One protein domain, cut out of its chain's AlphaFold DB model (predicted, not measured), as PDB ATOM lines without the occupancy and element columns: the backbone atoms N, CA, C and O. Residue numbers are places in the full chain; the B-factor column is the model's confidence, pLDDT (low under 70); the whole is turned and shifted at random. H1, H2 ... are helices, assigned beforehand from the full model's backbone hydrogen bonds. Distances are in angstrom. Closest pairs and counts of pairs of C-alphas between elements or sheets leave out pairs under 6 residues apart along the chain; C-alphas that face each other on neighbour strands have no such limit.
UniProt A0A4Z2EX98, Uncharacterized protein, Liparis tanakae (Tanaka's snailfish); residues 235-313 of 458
ATOM      1  N   VAL A 235      20.385 -58.347 -25.549       71.31
ATOM      2  CA  VAL A 235      21.012 -57.111 -25.111       71.31
ATOM      3  C   VAL A 235      21.626 -57.351 -23.734       71.31
ATOM      4  O   VAL A 235      20.911 -57.630 -22.770       71.31
ATOM      5  N   SER A 236      22.953 -57.248 -23.628       71.00
ATOM      6  CA  SER A 236      23.645 -57.398 -22.344       71.00
ATOM      7  C   SER A 236      23.274 -56.271 -21.368       71.00
ATOM      8  O   SER A 236      22.888 -55.169 -21.771       71.00
ATOM      9  N   ARG A 237      23.435 -56.518 -20.060       72.12
ATOM     10  CA  ARG A 237      23.216 -55.504 -19.009       72.12
ATOM     11  C   ARG A 237      24.079 -54.256 -19.225       72.12
ATOM     12  O   ARG A 237      23.624 -53.141 -18.989       72.12
ATOM     13  N   GLU A 238      25.315 -54.455 -19.672       70.50
ATOM     14  CA  GLU A 238      26.261 -53.385 -19.977       70.50
ATOM     15  C   GLU A 238      25.816 -52.585 -21.207       70.50
ATOM     16  O   GLU A 238      25.783 -51.360 -21.152       70.50
ATOM     17  N   SER A 239      25.363 -53.256 -22.273       71.19
ATOM     18  CA  SER A 239      24.793 -52.600 -23.455       71.19
ATOM     19  C   SER A 239      23.513 -51.825 -23.130       71.19
ATOM     20  O   SER A 239      23.322 -50.741 -23.670       71.19
ATOM     21  N   LEU A 240      22.656 -52.321 -22.224       76.00
ATOM     22  CA  LEU A 240      21.494 -51.568 -21.732       76.00
ATOM     23  C   LEU A 240      21.907 -50.307 -20.965       76.00
ATOM     24  O   LEU A 240      21.364 -49.240 -21.243       76.00
ATOM     25  N   ARG A 241      22.866 -50.407 -20.031       74.81
ATOM     26  CA  ARG A 241      23.379 -49.242 -19.284       74.81
ATOM     27  C   ARG A 241      24.011 -48.215 -20.215       74.81
ATOM     28  O   ARG A 241      23.578 -47.069 -20.220       74.81
ATOM     29  N   ARG A 242      24.933 -48.650 -21.078       75.25
ATOM     30  CA  ARG A 242      25.612 -47.801 -22.064       75.25
ATOM     31  C   ARG A 242      24.613 -47.155 -23.036       75.25
ATOM     32  O   ARG A 242      24.737 -45.974 -23.336       75.25
ATOM     33  N   CYS A 243      23.567 -47.876 -23.456       74.06
ATOM     34  CA  CYS A 243      22.462 -47.298 -24.228       74.06
ATOM     35  C   CYS A 243      21.681 -46.238 -23.434       74.06
ATOM     36  O   CYS A 243      21.335 -45.204 -23.998       74.06
ATOM     37  N   GLN A 244      21.379 -46.474 -22.153       77.06
ATOM     38  CA  GLN A 244      20.648 -45.525 -21.307       77.06
ATOM     39  C   GLN A 244      21.473 -44.257 -21.038       77.06
ATOM     40  O   GLN A 244      20.955 -43.147 -21.153       77.06
ATOM     41  N   GLU A 245      22.756 -44.415 -20.722       79.06
ATOM     42  CA  GLU A 245      23.722 -43.333 -20.518       79.06
ATOM     43  C   GLU A 245      23.884 -42.502 -21.797       79.06
ATOM     44  O   GLU A 245      23.680 -41.289 -21.772       79.06
ATOM     45  N   GLN A 246      24.127 -43.146 -22.941       75.69
ATOM     46  CA  GLN A 246      24.294 -42.444 -24.212       75.69
ATOM     47  C   GLN A 246      22.985 -41.806 -24.705       75.69
ATOM     48  O   GLN A 246      23.007 -40.719 -25.281       75.69
ATOM     49  N   ALA A 247      21.825 -42.413 -24.426       73.12
ATOM     50  CA  ALA A 247      20.520 -41.809 -24.698       73.12
ATOM     51  C   ALA A 247      20.319 -40.514 -23.893       73.12
ATOM     52  O   ALA A 247      19.799 -39.538 -24.434       73.12
ATOM     53  N   ARG A 248      20.795 -40.464 -22.640       74.81
ATOM     54  CA  ARG A 248      20.757 -39.253 -21.801       74.81
ATOM     55  C   ARG A 248      21.652 -38.115 -22.288       74.81
ATOM     56  O   ARG A 248      21.437 -36.992 -21.844       74.81
ATOM     57  N   VAL A 249      22.601 -38.369 -23.187       73.81
ATOM     58  CA  VAL A 249      23.421 -37.333 -23.839       73.81
ATOM     59  C   VAL A 249      22.823 -36.956 -25.197       73.81
ATOM     60  O   VAL A 249      22.421 -35.815 -25.415       73.81
ATOM     61  N   VAL A 250      22.658 -37.946 -26.078       70.00
ATOM     62  CA  VAL A 250      22.274 -37.741 -27.484       70.00
ATOM     63  C   VAL A 250      20.845 -37.221 -27.630       70.00
ATOM     64  O   VAL A 250      20.588 -36.316 -28.424       70.00
ATOM     65  N   ILE A 251      19.883 -37.766 -26.877       66.88
ATOM     66  CA  ILE A 251      18.484 -37.345 -27.013       66.88
ATOM     67  C   ILE A 251      18.308 -35.866 -26.618       66.88
ATOM     68  O   ILE A 251      17.614 -35.153 -27.347       66.88
ATOM     69  N   PRO A 252      18.923 -35.336 -25.538       62.94
ATOM     70  CA  PRO A 252      18.816 -33.914 -25.253       62.94
ATOM     71  C   PRO A 252      19.559 -32.960 -26.182       62.94
ATOM     72  O   PRO A 252      19.021 -31.866 -26.375       62.94
ATOM     73  N   GLU A 253      20.678 -33.351 -26.792       64.56
ATOM     74  CA  GLU A 253      21.325 -32.577 -27.865       64.56
ATOM     75  C   GLU A 253      20.420 -32.448 -29.097       64.56
ATOM     76  O   GLU A 253      20.191 -31.346 -29.592       64.56
ATOM     77  N   LEU A 254      19.809 -33.556 -29.537       61.22
ATOM     78  CA  LEU A 254      18.910 -33.596 -30.701       61.22
ATOM     79  C   LEU A 254      17.640 -32.740 -30.554       61.22
ATOM     80  O   LEU A 254      16.883 -32.586 -31.514       61.22
ATOM     81  N   LEU A 255      17.365 -32.227 -29.355       57.94
ATOM     82  CA  LEU A 255      16.060 -31.688 -28.992       57.94
ATOM     83  C   LEU A 255      16.104 -30.283 -28.363       57.94
ATOM     84  O   LEU A 255      15.063 -29.648 -28.262       57.94
ATOM     85  N   SER A 256      17.247 -29.748 -27.936       43.00
ATOM     86  CA  SER A 256      17.347 -28.560 -27.060       43.00
ATOM     87  C   SER A 256      16.582 -27.274 -27.484       43.00
ATOM     88  O   SER A 256      17.160 -26.396 -28.124       43.00
ATOM     89  N   LYS A 257      15.311 -27.124 -27.037       43.00
ATOM     90  CA  LYS A 257      14.586 -25.869 -26.676       43.00
ATOM     91  C   LYS A 257      13.219 -26.125 -25.950       43.00
ATOM     92  O   LYS A 257      12.260 -26.491 -26.608       43.00
ATOM     93  N   SER A 258      13.180 -25.915 -24.615       41.84
ATOM     94  CA  SER A 258      12.052 -25.627 -23.650       41.84
ATOM     95  C   SER A 258      10.798 -26.539 -23.359       41.84
ATOM     96  O   SER A 258      10.070 -26.906 -24.273       41.84
ATOM     97  N   PHE A 259      10.536 -26.762 -22.039       39.06
ATOM     98  CA  PHE A 259       9.293 -26.780 -21.168       39.06
ATOM     99  C   PHE A 259       7.880 -27.267 -21.630       39.06
ATOM    100  O   PHE A 259       7.535 -27.060 -22.793       39.06
ATOM    101  N   SER A 260       6.898 -27.620 -20.747       38.03
ATOM    102  CA  SER A 260       6.835 -28.475 -19.502       38.03
ATOM    103  C   SER A 260       5.382 -28.997 -19.221       38.03
ATOM    104  O   SER A 260       4.548 -28.178 -18.834       38.03
ATOM    105  N   SER A 261       5.037 -30.301 -19.372       37.69
ATOM    106  CA  SER A 261       3.728 -30.932 -18.957       37.69
ATOM    107  C   SER A 261       3.568 -32.494 -19.046       37.69
ATOM    108  O   SER A 261       3.616 -33.048 -20.141       37.69
ATOM    109  N   ARG A 262       3.256 -33.208 -17.937       40.56
ATOM    110  CA  ARG A 262       3.081 -34.700 -17.842       40.56
ATOM    111  C   ARG A 262       1.865 -35.291 -18.607       40.56
ATOM    112  O   ARG A 262       0.794 -34.696 -18.572       40.56
ATOM    113  N   ASP A 263       1.987 -36.530 -19.118       45.50
ATOM    114  CA  ASP A 263       0.939 -37.288 -19.854       45.50
ATOM    115  C   ASP A 263       0.506 -38.623 -19.182       45.50
ATOM    116  O   ASP A 263       1.305 -39.282 -18.513       45.50
ATOM    117  N   ARG A 264      -0.743 -39.071 -19.427       44.25
ATOM    118  CA  ARG A 264      -1.334 -40.363 -18.986       44.25
ATOM    119  C   ARG A 264      -1.860 -41.163 -20.195       44.25
ATOM    120  O   ARG A 264      -2.430 -40.566 -21.106       44.25
ATOM    121  N   ILE A 265      -1.695 -42.494 -20.227       55.34
ATOM    122  CA  ILE A 265      -2.105 -43.339 -21.372       55.34
ATOM    123  C   ILE A 265      -3.436 -44.050 -21.083       55.34
ATOM    124  O   ILE A 265      -3.469 -45.159 -20.552       55.34
ATOM    125  N   ASP A 266      -4.541 -43.422 -21.489       46.81
ATOM    126  CA  ASP A 266      -5.902 -43.928 -21.231       46.81
ATOM    127  C   ASP A 266      -6.358 -45.046 -22.191       46.81
ATOM    128  O   ASP A 266      -7.312 -45.764 -21.897       46.81
ATOM    129  N   GLU A 267      -5.678 -45.256 -23.322       55.31
ATOM    130  CA  GLU A 267      -6.019 -46.300 -24.298       55.31
ATOM    131  C   GLU A 267      -4.788 -47.147 -24.668       55.31
ATOM    132  O   GLU A 267      -3.863 -46.690 -25.337       55.31
ATOM    133  N   HIS A 268      -4.780 -48.420 -24.256       62.75
ATOM    134  CA  HIS A 268      -3.826 -49.438 -24.720       62.75
ATOM    135  C   HIS A 268      -4.471 -50.830 -24.725       62.75
ATOM    136  O   HIS A 268      -5.458 -51.086 -24.032       62.75
ATOM    137  N   LYS A 269      -3.867 -51.759 -25.478       61.62
ATOM    138  CA  LYS A 269      -4.390 -53.115 -25.750       61.62
ATOM    139  C   LYS A 269      -4.699 -53.989 -24.524       61.62
ATOM    140  O   LYS A 269      -5.359 -55.009 -24.673       61.62
ATOM    141  N   THR A 270      -4.197 -53.620 -23.348       63.34
ATOM    142  CA  THR A 270      -4.327 -54.359 -22.081       63.34
ATOM    143  C   THR A 270      -5.119 -53.603 -21.009       63.34
ATOM    144  O   THR A 270      -5.272 -54.130 -19.912       63.34
ATOM    145  N   ASN A 271      -5.665 -52.413 -21.305       66.19
ATOM    146  CA  ASN A 271      -6.359 -51.576 -20.313       66.19
ATOM    147  C   ASN A 271      -7.539 -52.320 -19.650       66.19
ATOM    148  O   ASN A 271      -7.736 -52.250 -18.442       66.19
ATOM    149  N   ARG A 272      -8.270 -53.135 -20.422       68.50
ATOM    150  CA  ARG A 272      -9.396 -53.935 -19.912       68.50
ATOM    151  C   ARG A 272      -9.011 -54.915 -18.794       68.50
ATOM    152  O   ARG A 272      -9.841 -55.171 -17.927       68.50
ATOM    153  N   ASP A 273      -7.795 -55.452 -18.837       66.94
ATOM    154  CA  ASP A 273      -7.354 -56.543 -17.960       66.94
ATOM    155  C   ASP A 273      -6.370 -56.067 -16.874       66.94
ATOM    156  O   ASP A 273      -6.242 -56.715 -15.838       66.94
ATOM    157  N   PHE A 274      -5.680 -54.939 -17.097       65.75
ATOM    158  CA  PHE A 274      -4.606 -54.433 -16.226       65.75
ATOM    159  C   PHE A 274      -4.743 -52.946 -15.848       65.75
ATOM    160  O   PHE A 274      -3.871 -52.417 -15.159       65.75
ATOM    161  N   GLY A 275      -5.817 -52.269 -16.268       68.81
ATOM    162  CA  GLY A 275      -5.996 -50.826 -16.082       68.81
ATOM    163  C   GLY A 275      -5.041 -49.985 -16.938       68.81
ATOM    164  O   GLY A 275      -4.209 -50.523 -17.670       68.81
ATOM    165  N   GLY A 276      -5.180 -48.660 -16.849       62.97
ATOM    166  CA  GLY A 276      -4.430 -47.700 -17.661       62.97
ATOM    167  C   GLY A 276      -2.928 -47.692 -17.361       62.97
ATOM    168  O   GLY A 276      -2.510 -47.515 -16.216       62.97
ATOM    169  N   ALA A 277      -2.113 -47.831 -18.404       66.12
ATOM    170  CA  ALA A 277      -0.661 -47.796 -18.323       66.12
ATOM    171  C   ALA A 277      -0.154 -46.407 -17.901       66.12
ATOM    172  O   ALA A 277      -0.431 -45.396 -18.551       66.12
ATOM    173  N   GLN A 278       0.659 -46.364 -16.848       66.12
ATOM    174  CA  GLN A 278       1.360 -45.157 -16.416       66.12
ATOM    175  C   GLN A 278       2.866 -45.399 -16.478       66.12
ATOM    176  O   GLN A 278       3.366 -46.405 -15.978       66.12
ATOM    177  N   ILE A 279       3.585 -44.470 -17.103       73.25
ATOM    178  CA  ILE A 279       5.044 -44.481 -17.186       73.25
ATOM    179  C   ILE A 279       5.529 -43.205 -16.513       73.25
ATOM    180  O   ILE A 279       5.194 -42.105 -16.948       73.25
ATOM    181  N   PHE A 280       6.317 -43.353 -15.451       76.12
ATOM    182  CA  PHE A 280       7.043 -42.227 -14.884       76.12
ATOM    183  C   PHE A 280       8.183 -41.841 -15.830       76.12
ATOM    184  O   PHE A 280       8.951 -42.700 -16.262       76.12
ATOM    185  N   LEU A 281       8.293 -40.550 -16.131       74.44
ATOM    186  CA  LEU A 281       9.418 -39.969 -16.854       74.44
ATOM    187  C   LEU A 281      10.174 -39.059 -15.887       74.44
ATOM    188  O   LEU A 281       9.566 -38.208 -15.232       74.44
ATOM    189  N   THR A 282      11.495 -39.217 -15.810       77.62
ATOM    190  CA  THR A 282      12.352 -38.248 -15.109       77.62
ATOM    191  C   THR A 282      12.221 -36.868 -15.750       77.62
ATOM    192  O   THR A 282      11.872 -36.760 -16.922       77.62
ATOM    193  N   PHE A 283      12.565 -35.794 -15.030       73.38
ATOM    194  CA  PHE A 283      12.572 -34.438 -15.603       73.38
ATOM    195  C   PHE A 283      13.373 -34.360 -16.917       73.38
ATOM    196  O   PHE A 283      12.954 -33.708 -17.874       73.38
ATOM    197  N   GLN A 284      14.493 -35.091 -16.990       76.06
ATOM    198  CA  GLN A 284      15.312 -35.168 -18.192       76.06
ATOM    199  C   GLN A 284      14.556 -35.849 -19.342       76.06
ATOM    200  O   GLN A 284      14.348 -35.202 -20.362       76.06
ATOM    201  N   GLU A 285      14.101 -37.096 -19.182       78.31
ATOM    202  CA  GLU A 285      13.354 -37.841 -20.218       78.31
ATOM    203  C   GLU A 285      12.080 -37.112 -20.642       78.31
ATOM    204  O   GLU A 285      11.736 -37.049 -21.822       78.31
ATOM    205  N   PHE A 286      11.403 -36.512 -19.671       77.25
ATOM    206  CA  PHE A 286      10.203 -35.742 -19.894       77.25
ATOM    207  C   PHE A 286      10.481 -34.528 -20.797       77.25
ATOM    208  O   PHE A 286       9.806 -34.373 -21.815       77.25
ATOM    209  N   SER A 287      11.561 -33.770 -20.540       76.88
ATOM    210  CA  SER A 287      11.994 -32.658 -21.406       76.88
ATOM    211  C   SER A 287      12.204 -33.077 -22.875       76.88
ATOM    212  O   SER A 287      12.126 -32.255 -23.789       76.88
ATOM    213  N   TRP A 288      12.493 -34.356 -23.150       82.56
ATOM    214  CA  TRP A 288      12.679 -34.875 -24.510       82.56
ATOM    215  C   TRP A 288      11.351 -34.909 -25.271       82.56
ATOM    216  O   TRP A 288      11.274 -34.435 -26.408       82.56
ATOM    217  N   LEU A 289      10.287 -35.388 -24.625       81.62
ATOM    218  CA  LEU A 289       8.951 -35.466 -25.213       81.62
ATOM    219  C   LEU A 289       8.457 -34.090 -25.684       81.62
ATOM    220  O   LEU A 289       7.914 -33.942 -26.775       81.62
ATOM    221  N   GLU A 290       8.718 -33.058 -24.896       81.50
ATOM    222  CA  GLU A 290       8.214 -31.697 -25.128       81.50
ATOM    223  C   GLU A 290       8.848 -31.035 -26.326       81.50
ATOM    224  O   GLU A 290       8.206 -30.351 -27.116       81.50
ATOM    225  N   ARG A 291      10.148 -31.259 -26.463       81.12
ATOM    226  CA  ARG A 291      10.949 -30.698 -27.533       81.12
ATOM    227  C   ARG A 291      10.580 -31.351 -28.863       81.12
ATOM    228  O   ARG A 291      10.452 -30.662 -29.875       81.12
ATOM    229  N   LEU A 292      10.230 -32.639 -28.837       83.62
ATOM    230  CA  LEU A 292       9.535 -33.299 -29.943       83.62
ATOM    231  C   LEU A 292       8.141 -32.683 -30.202       83.62
ATOM    232  O   LEU A 292       7.799 -32.433 -31.360       83.62
ATOM    233  N   LEU A 293       7.353 -32.363 -29.166       84.12
ATOM    234  CA  LEU A 293       6.069 -31.655 -29.307       84.12
ATOM    235  C   LEU A 293       6.228 -30.214 -29.846       84.12
ATOM    236  O   LEU A 293       5.361 -29.740 -30.581       84.12
ATOM    237  N   GLN A 294       7.337 -29.520 -29.576       84.06
ATOM    238  CA  GLN A 294       7.646 -28.225 -30.192       84.06
ATOM    239  C   GLN A 294       7.954 -28.359 -31.684       84.06
ATOM    240  O   GLN A 294       7.408 -27.607 -32.495       84.06
ATOM    241  N   VAL A 295       8.795 -29.327 -32.066       82.00
ATOM    242  CA  VAL A 295       9.066 -29.635 -33.482       82.00
ATOM    243  C   VAL A 295       7.762 -30.000 -34.192       82.00
ATOM    244  O   VAL A 295       7.477 -29.481 -35.270       82.00
ATOM    245  N   ARG A 296       6.907 -30.801 -33.544       82.56
ATOM    246  CA  ARG A 296       5.569 -31.152 -34.029       82.56
ATOM    247  C   ARG A 296       4.686 -29.934 -34.305       82.56
ATOM    248  O   ARG A 296       4.044 -29.912 -35.351       82.56
ATOM    249  N   LYS A 297       4.641 -28.931 -33.416       82.56
ATOM    250  CA  LYS A 297       3.829 -27.710 -33.618       82.56
ATOM    251  C   LYS A 297       4.154 -27.015 -34.952       82.56
ATOM    252  O   LYS A 297       3.264 -26.435 -35.563       82.56
ATOM    253  N   ARG A 298       5.392 -27.139 -35.450       82.06
ATOM    254  CA  ARG A 298       5.841 -26.586 -36.744       82.06
ATOM    255  C   ARG A 298       5.449 -27.432 -37.966       82.06
ATOM    256  O   ARG A 298       5.559 -26.948 -39.085       82.06
ATOM    257  N   LEU A 299       5.004 -28.678 -37.779       78.31
ATOM    258  CA  LEU A 299       4.652 -29.612 -38.862       78.31
ATOM    259  C   LEU A 299       3.185 -29.514 -39.326       78.31
ATOM    260  O   LEU A 299       2.781 -30.296 -40.181       78.31
ATOM    261  N   VAL A 300       2.387 -28.594 -38.765       71.94
ATOM    262  CA  VAL A 300       0.991 -28.291 -39.169       71.94
ATOM    263  C   VAL A 300       0.111 -29.553 -39.330       71.94
ATOM    264  O   VAL A 300      -0.729 -29.663 -40.222       71.94
ATOM    265  N   SER A 301       0.302 -30.546 -38.454       76.62
ATOM    266  CA  SER A 301      -0.473 -31.793 -38.469       76.62
ATOM    267  C   SER A 301      -1.664 -31.721 -37.516       76.62
ATOM    268  O   SER A 301      -1.497 -31.421 -36.336       76.62
ATOM    269  N   LYS A 302      -2.855 -32.090 -38.008       78.12
ATOM    270  CA  LYS A 302      -4.075 -32.266 -37.195       78.12
ATOM    271  C   LYS A 302      -4.082 -33.554 -36.355       78.12
ATOM    272  O   LYS A 302      -5.013 -33.775 -35.587       78.12
ATOM    273  N   SER A 303      -3.086 -34.431 -36.511       81.38
ATOM    274  CA  SER A 303      -3.012 -35.686 -35.753       81.38
ATOM    275  C   SER A 303      -2.874 -35.426 -34.246       81.38
ATOM    276  O   SER A 303      -2.224 -34.465 -33.833       81.38
ATOM    277  N   LYS A 304      -3.389 -36.338 -33.415       82.25
ATOM    278  CA  LYS A 304      -3.202 -36.330 -31.950       82.25
ATOM    279  C   LYS A 304      -2.022 -37.194 -31.467       82.25
ATOM    280  O   LYS A 304      -1.606 -37.077 -30.323       82.25
ATOM    281  N   ARG A 305      -1.451 -38.053 -32.325       83.12
ATOM    282  CA  ARG A 305      -0.388 -39.020 -31.962       83.12
ATOM    283  C   ARG A 305       0.973 -38.342 -31.834       83.12
ATOM    284  O   ARG A 305       1.396 -37.773 -32.832       83.12
ATOM    285  N   VAL A 306       1.702 -38.471 -30.720       81.75
ATOM    286  CA  VAL A 306       3.022 -37.822 -30.503       81.75
ATOM    287  C   VAL A 306       4.001 -38.016 -31.674       81.75
ATOM    288  O   VAL A 306       4.482 -37.033 -32.241       81.75
ATOM    289  N   PHE A 307       4.257 -39.262 -32.085       85.69
ATOM    290  CA  PHE A 307       5.214 -39.588 -33.149       85.69
ATOM    291  C   PHE A 307       4.565 -39.542 -34.543       85.69
ATOM    292  O   PHE A 307       3.724 -40.379 -34.884       85.69
ATOM    293  N   ILE A 308       4.986 -38.580 -35.368       85.81
ATOM    294  CA  ILE A 308       4.538 -38.414 -36.760       85.81
ATOM    295  C   ILE A 308       5.717 -38.252 -37.720       85.81
ATOM    296  O   ILE A 308       6.798 -37.799 -37.356       85.81
ATOM    297  N   THR A 309       5.465 -38.580 -38.979       84.56
ATOM    298  CA  THR A 309       6.291 -38.189 -40.126       84.56
ATOM    299  C   THR A 309       6.108 -36.700 -40.456       84.56
ATOM    300  O   THR A 309       5.119 -36.083 -40.055       84.56
ATOM    301  N   ARG A 310       7.011 -36.124 -41.267       80.50
ATOM    302  CA  ARG A 310       6.894 -34.736 -41.770       80.50
ATOM    303  C   ARG A 310       5.565 -34.464 -42.496       80.50
ATOM    304  O   ARG A 310       5.067 -33.351 -42.432       80.50
ATOM    305  N   GLY A 311       4.978 -35.479 -43.137       80.19
ATOM    306  CA  GLY A 311       3.655 -35.408 -43.777       80.19
ATOM    307  C   GLY A 311       2.472 -35.658 -42.832       80.19
ATOM    308  O   GLY A 311       1.401 -36.038 -43.292       80.19
ATOM    309  N   GLY A 312       2.660 -35.562 -41.512       80.94
ATOM    310  CA  GLY A 312       1.599 -35.708 -40.512       80.94
ATOM    311  C   GLY A 312       1.098 -37.136 -40.255       80.94
ATOM    312  O   GLY A 312       0.350 -37.336 -39.297       80.94
ATOM    313  N   ARG A 313       1.515 -38.129 -41.056       84.25
ATOM    314  CA  ARG A 313       1.114 -39.544 -40.913       84.25
ATOM    315  C   ARG A 313       1.856 -40.244 -39.762       84.25
ATOM    316  O   ARG A 313       2.984 -39.835 -39.473       84.25
TER     317      ARG A 313
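What this domain is: This is residues 235 to 313 of the 458 residues of an uncharacterized protein of Liparis tanakae (Tanaka's snailfish) (UniProt A0A4Z2EX98). Two longer helices, H1 and H3, meet at a corner, the last part of H1 packing on residues 284 to 288 of H3. A long loop, residues 254 to 282, reaches far away from that corner and folds back to it, with the tiny helix H2 at its far end, and residues 298 to 313 make a tail after H3. The printed part has 79 residues with three named helices, in the order H1, H2, H3, and no named strand. The class is all helix, though under half of the residues, 36 of 79, are in named elements. The whole is loose, with a radius of gyration of the C-alphas of 15.1 A, and spans 40 by 38 by 23 A.

Where its parts are: The longest helix, H1, takes residues 237 to 253 and measures 24.7 A from its first C-alpha, at (23.216, -55.504, -19.009), to its last, at (21.325, -32.577, -27.865). It has a kink of 27 degrees near residue 246. H3, residues 283 to 297, measures 21.1 A and ends with C-alpha 297 at (3.829, -27.710, -33.618). H2 has four residues, 271 to 274.

How they stand to each other: H1 touches H3 with residues 248 to 252 alone, and H3 touches H1 with residues 284 to 288 alone. Their closest C-alphas, those of Pro 252 and Trp 288, are 6.3 A apart. The two helices run the same way at a steep tilt of 49 degrees, with 17.3 A from centre to centre. Residues 236 to 242, of which 237 to 242 belong to H1, stand free. H2 touches no helix; it is apart from H1 and apart from H3. Of the O i to N i+4 pairs, 12 of 13 in H1 and 9 of 11 in H3 are within hydrogen-bond range, while H2 is too short for such a pair and its one O i to N i+3 pair is not within range.

The domain as a whole: The two C-alphas farthest apart, those of Glu 238 and Lys 302, are 40.8 A from each other, and the C-alphas of Val 235 and Arg 313, the first and last printed, are 30.9 A apart. The printed part has no cut. The link from H1 to H2, residues 254 to 270, is long, and that from H2 to H3, eight residues, is short but not tight. Residues 298 to 313 hold no named element, and their C-alphas lie 8 to 19 A from the mean of the C-alphas. The mean pLDDT of the printed part is 70.2, and residues 251 to 278 are under 70.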